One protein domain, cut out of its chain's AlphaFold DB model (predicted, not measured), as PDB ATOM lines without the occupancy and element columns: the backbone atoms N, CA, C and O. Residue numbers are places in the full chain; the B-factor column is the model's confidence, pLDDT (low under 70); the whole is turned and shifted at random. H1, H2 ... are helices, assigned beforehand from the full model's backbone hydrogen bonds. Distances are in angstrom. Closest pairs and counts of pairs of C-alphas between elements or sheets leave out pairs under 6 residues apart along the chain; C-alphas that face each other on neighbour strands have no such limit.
ATOM      1  N   LYS A   2     -26.659  52.392   9.149       34.53
ATOM      2  CA  LYS A   2     -25.744  51.288   8.806       34.53
ATOM      3  C   LYS A   2     -25.509  50.476  10.077       34.53
ATOM      4  O   LYS A   2     -24.912  50.990  11.018       34.53
ATOM      5  N   SER A   3     -26.041  49.257  10.126       35.38
ATOM      6  CA  SER A   3     -25.832  48.357  11.259       35.38
ATOM      7  C   SER A   3     -24.406  47.809  11.216       35.38
ATOM      8  O   SER A   3     -24.085  46.957  10.389       35.38
ATOM      9  N   ASN A   4     -23.545  48.332  12.087       34.50
ATOM     10  CA  ASN A   4     -22.195  47.828  12.318       34.50
ATOM     11  C   ASN A   4     -22.262  46.584  13.211       34.50
ATOM     12  O   ASN A   4     -22.026  46.659  14.417       34.50
ATOM     13  N   TYR A   5     -22.555  45.427  12.623       36.31
ATOM     14  CA  TYR A   5     -22.263  44.150  13.270       36.31
ATOM     15  C   TYR A   5     -20.778  43.839  13.087       36.31
ATOM     16  O   TYR A   5     -20.388  43.062  12.219       36.31
ATOM     17  N   HIS A   6     -19.934  44.458  13.914       33.44
ATOM     18  CA  HIS A   6     -18.587  43.946  14.139       33.44
ATOM     19  C   HIS A   6     -18.726  42.600  14.856       33.44
ATOM     20  O   HIS A   6     -18.824  42.537  16.083       33.44
ATOM     21  N   TYR A   7     -18.787  41.517  14.081       39.91
ATOM     22  CA  TYR A   7     -18.627  40.173  14.612       39.91
ATOM     23  C   TYR A   7     -17.212  40.073  15.172       39.91
ATOM     24  O   TYR A   7     -16.232  39.941  14.445       39.91
ATOM     25  N   ASN A   8     -17.110  40.191  16.492       37.06
ATOM     26  CA  ASN A   8     -15.875  39.985  17.229       37.06
ATOM     27  C   ASN A   8     -15.550  38.481  17.200       37.06
ATOM     28  O   ASN A   8     -15.903  37.732  18.111       37.06
ATOM     29  N   ILE A   9     -14.900  38.040  16.122       46.06
ATOM     30  CA  ILE A   9     -14.370  36.679  15.920       46.06
ATOM     31  C   ILE A   9     -13.471  36.228  17.086       46.06
ATOM     32  O   ILE A   9     -13.398  35.041  17.390       46.06
ATOM     33  N   ASN A  10     -12.896  37.179  17.829       41.59
ATOM     34  CA  ASN A  10     -12.086  36.928  19.020       41.59
ATOM     35  C   ASN A  10     -12.845  36.307  20.203       41.59
ATOM     36  O   ASN A  10     -12.215  35.707  21.067       41.59
ATOM     37  N   ARG A  11     -14.184  36.385  20.265       46.59
ATOM     38  CA  ARG A  11     -14.935  35.794  21.393       46.59
ATOM     39  C   ARG A  11     -15.099  34.268  21.288       46.59
ATOM     40  O   ARG A  11     -15.499  33.637  22.261       46.59
ATOM     41  N   TYR A  12     -14.795  33.674  20.131       51.19
ATOM     42  CA  TYR A  12     -14.869  32.223  19.918       51.19
ATOM     43  C   TYR A  12     -13.558  31.498  20.238       51.19
ATOM     44  O   TYR A  12     -13.582  30.312  20.556       51.19
ATOM     45  N   PHE A  13     -12.433  32.216  20.223       49.88
ATOM     46  CA  PHE A  13     -11.112  31.660  20.522       49.88
ATOM     47  C   PHE A  13     -10.798  31.545  22.020       49.88
ATOM     48  O   PHE A  13      -9.768  30.977  22.374       49.88
ATOM     49  N   ASP A  14     -11.685  32.002  22.912       50.22
ATOM     50  CA  ASP A  14     -11.495  31.808  24.357       50.22
ATOM     51  C   ASP A  14     -11.837  30.371  24.818       50.22
ATOM     52  O   ASP A  14     -11.535  29.965  25.940       50.22
ATOM     53  N   PHE A  15     -12.387  29.529  23.928       53.94
ATOM     54  CA  PHE A  15     -12.389  28.073  24.120       53.94
ATOM     55  C   PHE A  15     -11.028  27.508  23.736       53.94
ATOM     56  O   PHE A  15     -10.857  26.881  22.693       53.94
ATOM     57  N   LYS A  16     -10.053  27.744  24.618       60.62
ATOM     58  CA  LYS A  16      -8.648  27.369  24.442       60.62
ATOM     59  C   LYS A  16      -8.462  25.913  23.989       60.62
ATOM     60  O   LYS A  16      -7.526  25.676  23.246       60.62
ATOM     61  N   TYR A  17      -9.361  25.000  24.386       68.62
ATOM     62  CA  TYR A  17      -9.741  23.724  23.750       68.62
ATOM     63  C   TYR A  17     -11.076  23.268  24.346       68.62
ATOM     64  O   TYR A  17     -11.379  23.624  25.484       68.62
ATOM     65  N   MET A  18     -11.827  22.423  23.636       83.88
ATOM     66  CA  MET A  18     -12.965  21.711  24.224       83.88
ATOM     67  C   MET A  18     -12.453  20.507  25.024       83.88
ATOM     68  O   MET A  18     -11.850  19.586  24.478       83.88
ATOM     69  N   ARG A  19     -12.659  20.533  26.339       82.12
ATOM     70  CA  ARG A  19     -12.181  19.542  27.315       82.12
ATOM     71  C   ARG A  19     -13.247  18.518  27.691       82.12
ATOM     72  O   ARG A  19     -12.912  17.495  28.279       82.12
ATOM     73  N   ASN A  20     -14.517  18.804  27.409       87.56
ATOM     74  CA  ASN A  20     -15.653  17.956  27.763       87.56
ATOM     75  C   ASN A  20     -16.826  18.124  26.776       87.56
ATOM     76  O   ASN A  20     -16.834  19.037  25.948       87.56
ATOM     77  N   LEU A  21     -17.829  17.246  26.891       90.94
ATOM     78  CA  LEU A  21     -19.004  17.220  26.013       90.94
ATOM     79  C   LEU A  21     -19.864  18.490  26.096       90.94
ATOM     80  O   LEU A  21     -20.415  18.911  25.082       90.94
ATOM     81  N   ALA A  22     -19.953  19.135  27.262       89.44
ATOM     82  CA  ALA A  22     -20.720  20.371  27.420       89.44
ATOM     83  C   ALA A  22     -20.089  21.540  26.643       89.44
ATOM     84  O   ALA A  22     -20.798  22.324  26.010       89.44
ATOM     85  N   GLU A  23     -18.756  21.637  26.642       89.31
ATOM     86  CA  GLU A  23     -18.019  22.615  25.837       89.31
ATOM     87  C   GLU A  23     -18.213  22.350  24.330       89.31
ATOM     88  O   GLU A  23     -18.469  23.295  23.581       89.31
ATOM     89  N   VAL A  24     -18.210  21.079  23.900       91.88
ATOM     90  CA  VAL A  24     -18.531  20.689  22.511       91.88
ATOM     91  C   VAL A  24     -19.952  21.093  22.127       91.88
ATOM     92  O   VAL A  24     -20.160  21.773  21.126       91.88
ATOM     93  N   ALA A  25     -20.939  20.742  22.945       93.44
ATOM     94  CA  ALA A  25     -22.340  21.059  22.696       93.44
ATOM     95  C   ALA A  25     -22.592  22.573  22.591       93.44
ATOM     96  O   ALA A  25     -23.327  23.034  21.714       93.44
ATOM     97  N   LYS A  26     -21.946  23.364  23.456       91.88
ATOM     98  CA  LYS A  26     -21.998  24.829  23.395       91.88
ATOM     99  C   LYS A  26     -21.403  25.358  22.088       91.88
ATOM    100  O   LYS A  26     -21.998  26.241  21.475       91.88
ATOM    101  N   PHE A  27     -20.268  24.815  21.651       91.81
ATOM    102  CA  PHE A  27     -19.633  25.206  20.394       91.81
ATOM    103  C   PHE A  27     -20.500  24.879  19.167       91.81
ATOM    104  O   PHE A  27     -20.648  25.720  18.277       91.81
ATOM    105  N   LEU A  28     -21.132  23.702  19.140       93.50
ATOM    106  CA  LEU A  28     -22.036  23.307  18.056       93.50
ATOM    107  C   LEU A  28     -23.254  24.237  17.961       93.50
ATOM    108  O   LEU A  28     -23.563  24.712  16.873       93.50
ATOM    109  N   LYS A  29     -23.895  24.569  19.091       93.69
ATOM    110  CA  LYS A  29     -25.023  25.524  19.126       93.69
ATOM    111  C   LYS A  29     -24.634  26.896  18.590       93.69
ATOM    112  O   LYS A  29     -25.323  27.456  17.746       93.69
ATOM    113  N   LEU A  30     -23.498  27.412  19.051       91.38
ATOM    114  CA  LEU A  30     -22.981  28.694  18.590       91.38
ATOM    115  C   LEU A  30     -22.681  28.688  17.085       91.38
ATOM    116  O   LEU A  30     -22.956  29.670  16.396       91.38
ATOM    117  N   SER A  31     -22.137  27.586  16.568       92.06
ATOM    118  CA  SER A  31     -21.864  27.418  15.136       92.06
ATOM    119  C   SER A  31     -23.156  27.338  14.323       92.06
ATOM    120  O   SER A  31     -23.269  27.985  13.284       92.06
ATOM    121  N   GLN A  32     -24.162  26.627  14.836       94.25
ATOM    122  CA  GLN A  32     -25.497  26.549  14.251       94.25
ATOM    123  C   GLN A  32     -26.162  27.927  14.146       94.25
ATOM    124  O   GLN A  32     -26.656  28.294  13.078       94.25
ATOM    125  N   GLU A  33     -26.137  28.710  15.227       92.38
ATOM    126  CA  GLU A  33     -26.667  30.077  15.261       92.38
ATOM    127  C   GLU A  33     -25.928  30.996  14.283       92.38
ATOM    128  O   GLU A  33     -26.557  31.727  13.514       92.38
ATOM    129  N   ARG A  34     -24.590  30.930  14.269       88.69
ATOM    130  CA  ARG A  34     -23.742  31.742  13.385       88.69
ATOM    131  C   ARG A  34     -24.030  31.465  11.914       88.69
ATOM    132  O   ARG A  34     -24.166  32.402  11.130       88.69
ATOM    133  N   ASN A  35     -24.135  30.190  11.561       92.44
ATOM    134  CA  ASN A  35     -24.333  29.758  10.183       92.44
ATOM    135  C   ASN A  35     -25.817  29.774   9.778       92.44
ATOM    136  O   ASN A  35     -26.136  29.513   8.623       92.44
ATOM    137  N   LYS A  36     -26.724  30.126  10.706       94.31
ATOM    138  CA  LYS A  36     -28.181  30.194  10.500       94.31
ATOM    139  C   LYS A  36     -28.773  28.880   9.976       94.31
ATOM    140  O   LYS A  36     -29.739  28.886   9.217       94.31
ATOM    141  N   ILE A  37     -28.206  27.753  10.405       95.06
ATOM    142  CA  ILE A  37     -28.646  26.419   9.994       95.06
ATOM    143  C   ILE A  37     -29.781  25.974  10.914       95.06
ATOM    144  O   ILE A  37     -29.631  25.877  12.135       95.06
ATOM    145  N   SER A  38     -30.948  25.700  10.337       94.62
ATOM    146  CA  SER A  38     -32.097  25.254  11.122       94.62
ATOM    147  C   SER A  38     -31.896  23.819  11.618       94.62
ATOM    148  O   SER A  38     -31.281  22.997  10.945       94.62
ATOM    149  N   GLN A  39     -32.466  23.475  12.777       93.19
ATOM    150  CA  GLN A  39     -32.419  22.089  13.259       93.19
ATOM    151  C   GLN A  39     -33.095  21.115  12.279       93.19
ATOM    152  O   GLN A  39     -32.669  19.970  12.167       93.19
ATOM    153  N   LYS A  40     -34.116  21.581  11.549       95.12
ATOM    154  CA  LYS A  40     -34.789  20.816  10.496       95.12
ATOM    155  C   LYS A  40     -33.820  20.447   9.367       95.12
ATOM    156  O   LYS A  40     -33.775  19.286   8.991       95.12
ATOM    157  N   THR A  41     -33.011  21.401   8.909       95.50
ATOM    158  CA  THR A  41     -31.995  21.182   7.867       95.50
ATOM    159  C   THR A  41     -31.009  20.093   8.281       95.50
ATOM    160  O   THR A  41     -30.760  19.168   7.518       95.50
ATOM    161  N   ILE A  42     -30.542  20.128   9.535       95.69
ATOM    162  CA  ILE A  42     -29.629  19.098  10.047       95.69
ATOM    163  C   ILE A  42     -30.291  17.718  10.018       95.69
ATOM    164  O   ILE A  42     -29.667  16.752   9.595       95.69
ATOM    165  N   LEU A  43     -31.553  17.603  10.443       96.06
ATOM    166  CA  LEU A  43     -32.282  16.329  10.408       96.06
ATOM    167  C   LEU A  43     -32.422  15.787   8.980       96.06
ATOM    168  O   LEU A  43     -32.187  14.603   8.756       96.06
ATOM    169  N   GLU A  44     -32.787  16.653   8.034       96.00
ATOM    170  CA  GLU A  44     -33.009  16.289   6.632       96.00
ATOM    171  C   GLU A  44     -31.715  15.834   5.948       96.00
ATOM    172  O   GLU A  44     -31.711  14.796   5.290       96.00
ATOM    173  N   ASN A  45     -30.610  16.549   6.163       96.31
ATOM    174  CA  ASN A  45     -29.345  16.275   5.479       96.31
ATOM    175  C   ASN A  45     -28.553  15.120   6.104       96.31
ATOM    176  O   ASN A  45     -27.822  14.420   5.410       96.31
ATOM    177  N   THR A  46     -28.702  14.890   7.412       95.25
ATOM    178  CA  THR A  46     -27.945  13.842   8.122       95.25
ATOM    179  C   THR A  46     -28.726  12.537   8.305       95.25
ATOM    180  O   THR A  46     -28.139  11.524   8.688       95.25
ATOM    181  N   GLY A  47     -30.051  12.548   8.109       95.38
ATOM    182  CA  GLY A  47     -30.931  11.415   8.419       95.38
ATOM    183  C   GLY A  47     -31.022  11.081   9.917       95.38
ATOM    184  O   GLY A  47     -31.550  10.032  10.293       95.38
ATOM    185  N   LEU A  48     -30.489  11.941  10.793       95.50
ATOM    186  CA  LEU A  48     -30.543  11.765  12.241       95.50
ATOM    187  C   LEU A  48     -31.940  12.063  12.793       95.50
ATOM    188  O   LEU A  48     -32.760  12.741  12.180       95.50
ATOM    189  N   THR A  49     -32.203  11.590  14.012       95.69
ATOM    190  CA  THR A  49     -33.466  11.869  14.709       95.69
ATOM    191  C   THR A  49     -33.355  13.089  15.626       95.69
ATOM    192  O   THR A  49     -32.282  13.406  16.148       95.69
ATOM    193  N   SER A  50     -34.485  13.751  15.895       94.94
ATOM    194  CA  SER A  50     -34.536  14.906  16.807       94.94
ATOM    195  C   SER A  50     -34.008  14.592  18.221       94.94
ATOM    196  O   SER A  50     -33.192  15.369  18.727       94.94
ATOM    197  N   PRO A  51     -34.345  13.443  18.850       94.06
ATOM    198  CA  PRO A  51     -33.731  13.040  20.116       94.06
ATOM    199  C   PRO A  51     -32.207  12.889  20.046       94.06
ATOM    200  O   PRO A  51     -31.518  13.283  20.986       94.06
ATOM    201  N   THR A  52     -31.675  12.360  18.939       93.75
ATOM    202  CA  THR A  52     -30.228  12.202  18.733       93.75
ATOM    203  C   THR A  52     -29.524  13.556  18.680       93.75
ATOM    204  O   THR A  52     -28.555  13.766  19.408       93.75
ATOM    205  N   ILE A  53     -30.043  14.502  17.889       94.38
ATOM    206  CA  ILE A  53     -29.479  15.858  17.824       94.38
ATOM    207  C   ILE A  53     -29.612  16.555  19.175       94.38
ATOM    208  O   ILE A  53     -28.659  17.171  19.640       94.38
ATOM    209  N   ARG A  54     -30.766  16.452  19.843       92.81
ATOM    210  CA  ARG A  54     -30.965  17.069  21.160       92.81
ATOM    211  C   ARG A  54     -29.981  16.527  22.198       92.81
ATOM    212  O   ARG A  54     -29.478  17.317  22.987       92.81
ATOM    213  N   GLY A  55     -29.697  15.223  22.185       93.31
ATOM    214  CA  GLY A  55     -28.708  14.605  23.072       93.31
ATOM    215  C   GLY A  55     -27.288  15.119  22.825       93.31
ATOM    216  O   GLY A  55     -26.610  15.506  23.771       93.31
ATOM    217  N   LEU A  56     -26.873  15.212  21.557       94.56
ATOM    218  CA  LEU A  56     -25.579  15.801  21.196       94.56
ATOM    219  C   LEU A  56     -25.496  17.272  21.622       94.56
ATOM    220  O   LEU A  56     -24.536  17.690  22.260       94.56
ATOM    221  N   MET A  57     -26.527  18.051  21.295       93.31
ATOM    222  CA  MET A  57     -26.580  19.483  21.571       93.31
ATOM    223  C   MET A  57     -26.775  19.797  23.062       93.31
ATOM    224  O   MET A  57     -26.550  20.938  23.464       93.31
ATOM    225  N   SER A  58     -27.209  18.858  23.908       93.12
ATOM    226  CA  SER A  58     -27.240  19.081  25.361       93.12
ATOM    227  C   SER A  58     -25.862  18.902  25.994       93.12
ATOM    228  O   SER A  58     -25.560  19.592  26.963       93.12
ATOM    229  N   GLY A  59     -25.019  18.025  25.438       91.06
ATOM    230  CA  GLY A  59     -23.719  17.673  26.020       91.06
ATOM    231  C   GLY A  59     -23.824  16.841  27.304       91.06
ATOM    232  O   GLY A  59     -22.817  16.628  27.970       91.06
ATOM    233  N   GLU A  60     -25.029  16.380  27.655       86.25
ATOM    234  CA  GLU A  60     -25.312  15.597  28.870       86.25
ATOM    235  C   GLU A  60     -25.214  14.084  28.638       86.25
ATOM    236  O   GLU A  60     -25.106  13.317  29.591       86.25
ATOM    237  N   LYS A  61     -25.307  13.644  27.377       82.12
ATOM    238  CA  LYS A  61     -25.289  12.230  27.000       82.12
ATOM    239  C   LYS A  61     -24.136  11.937  26.061       82.12
ATOM    240  O   LYS A  61     -23.873  12.706  25.133       82.12
ATOM    241  N   ASP A  62     -23.547  10.762  26.242       84.69
ATOM    242  CA  ASP A  62     -22.589  10.212  25.296       84.69
ATOM    243  C   ASP A  62     -23.258  10.063  23.930       84.69
ATOM    244  O   ASP A  62     -24.204   9.296  23.731       84.69
ATOM    245  N   SER A  63     -22.771  10.853  22.980       89.12
ATOM    246  CA  SER A  63     -23.160  10.763  21.581       89.12
ATOM    247  C   SER A  63     -22.099   9.978  20.831       89.12
ATOM    248  O   SER A  63     -20.904  10.116  21.093       89.12
ATOM    249  N   LYS A  64     -22.525   9.157  19.869       93.31
ATOM    250  CA  LYS A  64     -21.578   8.463  18.993       93.31
ATOM    251  C   LYS A  64     -20.721   9.494  18.259       93.31
ATOM    252  O   LYS A  64     -21.243  10.501  17.780       93.31
ATOM    253  N   LEU A  65     -19.430   9.203  18.096       93.88
ATOM    254  CA  LEU A  65     -18.515  10.062  17.337       93.88
ATOM    255  C   LEU A  65     -19.027  10.320  15.910       93.88
ATOM    256  O   LEU A  65     -18.959  11.443  15.429       93.88
ATOM    257  N   THR A  66     -19.635   9.318  15.273       95.56
ATOM    258  CA  THR A  66     -20.240   9.446  13.937       95.56
ATOM    259  C   THR A  66     -21.356  10.491  13.886       95.56
ATOM    260  O   THR A  66     -21.487  11.205  12.899       95.56
ATOM    261  N   THR A  67     -22.147  10.614  14.955       95.75
ATOM    262  CA  THR A  67     -23.197  11.634  15.072       95.75
ATOM    263  C   THR A  67     -22.587  13.025  15.198       95.75
ATOM    264  O   THR A  67     -23.053  13.947  14.537       95.75
ATOM    265  N   LEU A  68     -21.537  13.175  16.014       95.56
ATOM    266  CA  LEU A  68     -20.801  14.434  16.119       95.56
ATOM    267  C   LEU A  68     -20.223  14.844  14.760       95.56
ATOM    268  O   LEU A  68     -20.394  15.990  14.367       95.56
ATOM    269  N   MET A  69     -19.584  13.917  14.045       96.00
ATOM    270  CA  MET A  69     -18.991  14.186  12.732       96.00
ATOM    271  C   MET A  69     -20.040  14.619  11.705       96.00
ATOM    272  O   MET A  69     -19.840  15.628  11.046       96.00
ATOM    273  N   ALA A  70     -21.175  13.918  11.618       96.44
ATOM    274  CA  ALA A  70     -22.245  14.271  10.682       96.44
ATOM    275  C   ALA A  70     -22.837  15.662  10.963       96.44
ATOM    276  O   ALA A  70     -23.095  16.435  10.048       96.44
ATOM    277  N   VAL A  71     -23.039  15.999  12.241       96.25
ATOM    278  CA  VAL A  71     -23.540  17.325  12.621       96.25
ATOM    279  C   VAL A  71     -22.476  18.401  12.407       96.25
ATOM    280  O   VAL A  71     -22.815  19.500  11.991       96.25
ATOM    281  N   ALA A  72     -21.202  18.116  12.684       95.38
ATOM    282  CA  ALA A  72     -20.111  19.053  12.439       95.38
ATOM    283  C   ALA A  72     -19.989  19.388  10.944       95.38
ATOM    284  O   ALA A  72     -19.948  20.568  10.608       95.38
ATOM    285  N   ASP A  73     -20.025  18.376  10.078       95.56
ATOM    286  CA  ASP A  73     -19.973  18.531   8.622       95.56
ATOM    287  C   ASP A  73     -21.121  19.407   8.103       95.56
ATOM    288  O   ASP A  73     -20.891  20.415   7.438       95.56
ATOM    289  N   GLU A  74     -22.354  19.125   8.536       96.06
ATOM    290  CA  GLU A  74     -23.519  19.951   8.204       96.06
ATOM    291  C   GLU A  74     -23.364  21.399   8.694       96.06
ATOM    292  O   GLU A  74     -23.784  22.344   8.034       96.06
ATOM    293  N   LEU A  75     -22.728  21.598   9.850       95.06
ATOM    294  CA  LEU A  75     -22.423  22.922  10.380       95.06
ATOM    295  C   LEU A  75     -21.211  23.587   9.704       95.06
ATOM    296  O   LEU A  75     -20.833  24.681  10.126       95.06
ATOM    297  N   GLY A  76     -20.605  22.984   8.679       91.50
ATOM    298  CA  GLY A  76     -19.414  23.508   8.007       91.50
ATOM    299  C   GLY A  76     -18.175  23.507   8.905       91.50
ATOM    300  O   GLY A  76     -17.371  24.439   8.860       91.50
ATOM    301  N   LEU A  77     -18.067  22.513   9.786       92.44
ATOM    302  CA  LEU A  77     -16.966  22.329  10.726       92.44
ATOM    303  C   LEU A  77     -16.177  21.068  10.374       92.44
ATOM    304  O   LEU A  77     -16.751  20.025  10.075       92.44
ATOM    305  N   GLU A  78     -14.861  21.139  10.540       89.38
ATOM    306  CA  GLU A  78     -13.973  19.983  10.439       89.38
ATOM    307  C   GLU A  78     -13.459  19.577  11.827       89.38
ATOM    308  O   GLU A  78     -13.091  20.422  12.651       89.38
ATOM    309  N   LEU A  79     -13.444  18.269  12.105       88.88
ATOM    310  CA  LEU A  79     -12.922  17.720  13.353       88.88
ATOM    311  C   LEU A  79     -11.457  17.312  13.170       88.88
ATOM    312  O   LEU A  79     -11.155  16.380  12.430       88.88
ATOM    313  N   ILE A  80     -10.563  17.941  13.929       87.50
ATOM    314  CA  ILE A  80      -9.141  17.587  13.969       87.50
ATOM    315  C   ILE A  80      -8.748  17.052  15.347       87.50
ATOM    316  O   ILE A  80      -9.121  17.605  16.383       87.50
ATOM    317  N   LEU A  81      -7.962  15.976  15.365       86.62
ATOM    318  CA  LEU A  81      -7.336  15.465  16.582       86.62
ATOM    319  C   LEU A  81      -5.910  15.987  16.664       86.62
ATOM    320  O   LEU A  81      -5.102  15.777  15.762       86.62
ATOM    321  N   VAL A  82      -5.600  16.658  17.768       83.88
ATOM    322  CA  VAL A  82      -4.312  17.323  17.953       83.88
ATOM    323  C   VAL A  82      -3.579  16.695  19.137       83.88
ATOM    324  O   VAL A  82      -4.141  16.625  20.236       83.88
TER     325      VAL A  82
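AT A GLANCE: This is residues 2 to 82 of the 118 residues of an uncharacterized protein of Undibacterium sp. YM2 (UniProt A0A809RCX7). A small body of four short helices set mostly crosswise is drawn out by a long first arm, residues 2 to 20, which has no named element and makes the length of the whole. H1, the longest helix, and H4 run the same way in nearly one direction, while H2 and H3 cover one side of that pair, H3 crossing toward H1 and H2 crossing H4. The printed part has 81 residues with four named helices, in the order H1, H2, H3, H4, and no named strand; the class is all helix. It is compact, with a radius of gyration of the C-alphas of 13.4 A, and spans 40 by 29 by 21 A.

HOW THE PARTS SIT: H1, residues 21 to 35, touches H3, residues 50 to 58; their closest C-alphas, those of Ala 25 and Met 57, are 4.7 A apart. These two run opposite ways at a steep tilt of 69.6 degrees, only just short of about perpendicular. H4, residues 65 to 74, is close to H1 but not clearly touching, with the C-alphas of Leu 28 and Ala 72 closest at 7.3 A. H1 and H4 run the same way at a shallow tilt of 17 degrees. H3 and H4 only just touch, with 3 pairs of C-alphas within 8 A, the closest being Leu 56 and Leu 68 at 7.1 A, and they stand about perpendicular at 86 degrees. H2, residues 39 to 46, touches H4, with the C-alphas of Thr 46 and Ala 70 closest at 6.3 A. H2 and H4 run opposite ways at a steep tilt of 69 degrees, only just short of about perpendicular. H1 and H2 are only just apart, their closest C-alphas 8.3 A from each other. In H1, H2, H3 and H4 every O i to N i+4 pair is within hydrogen-bond range.

IN THESE COORDINATES: H1, 15 residues, begins at C-alpha 21 at (-19.004, 17.220, 26.013) and measures 20.9 A from first to last C-alpha. H2 has 8 residues, and H3 has 9 and measures 12.0 A. H4, 10 residues and 14.4 A, ends at C-alpha 74 at (-23.519, 19.951, 8.204).

THE WHOLE: The two C-alphas farthest apart, those of Lys 2 and Asp 62, are 44.4 A from each other. The C-alphas of residues 2 to 20 lie 12 to 30 A from the mean of the C-alphas. The printed part has no cut. The links H1 to H2 and H2 to H3 are tight, and H3 to H4 is short. The mean pLDDT of the printed part is 83.0, and residues 2 to 17 are under 70.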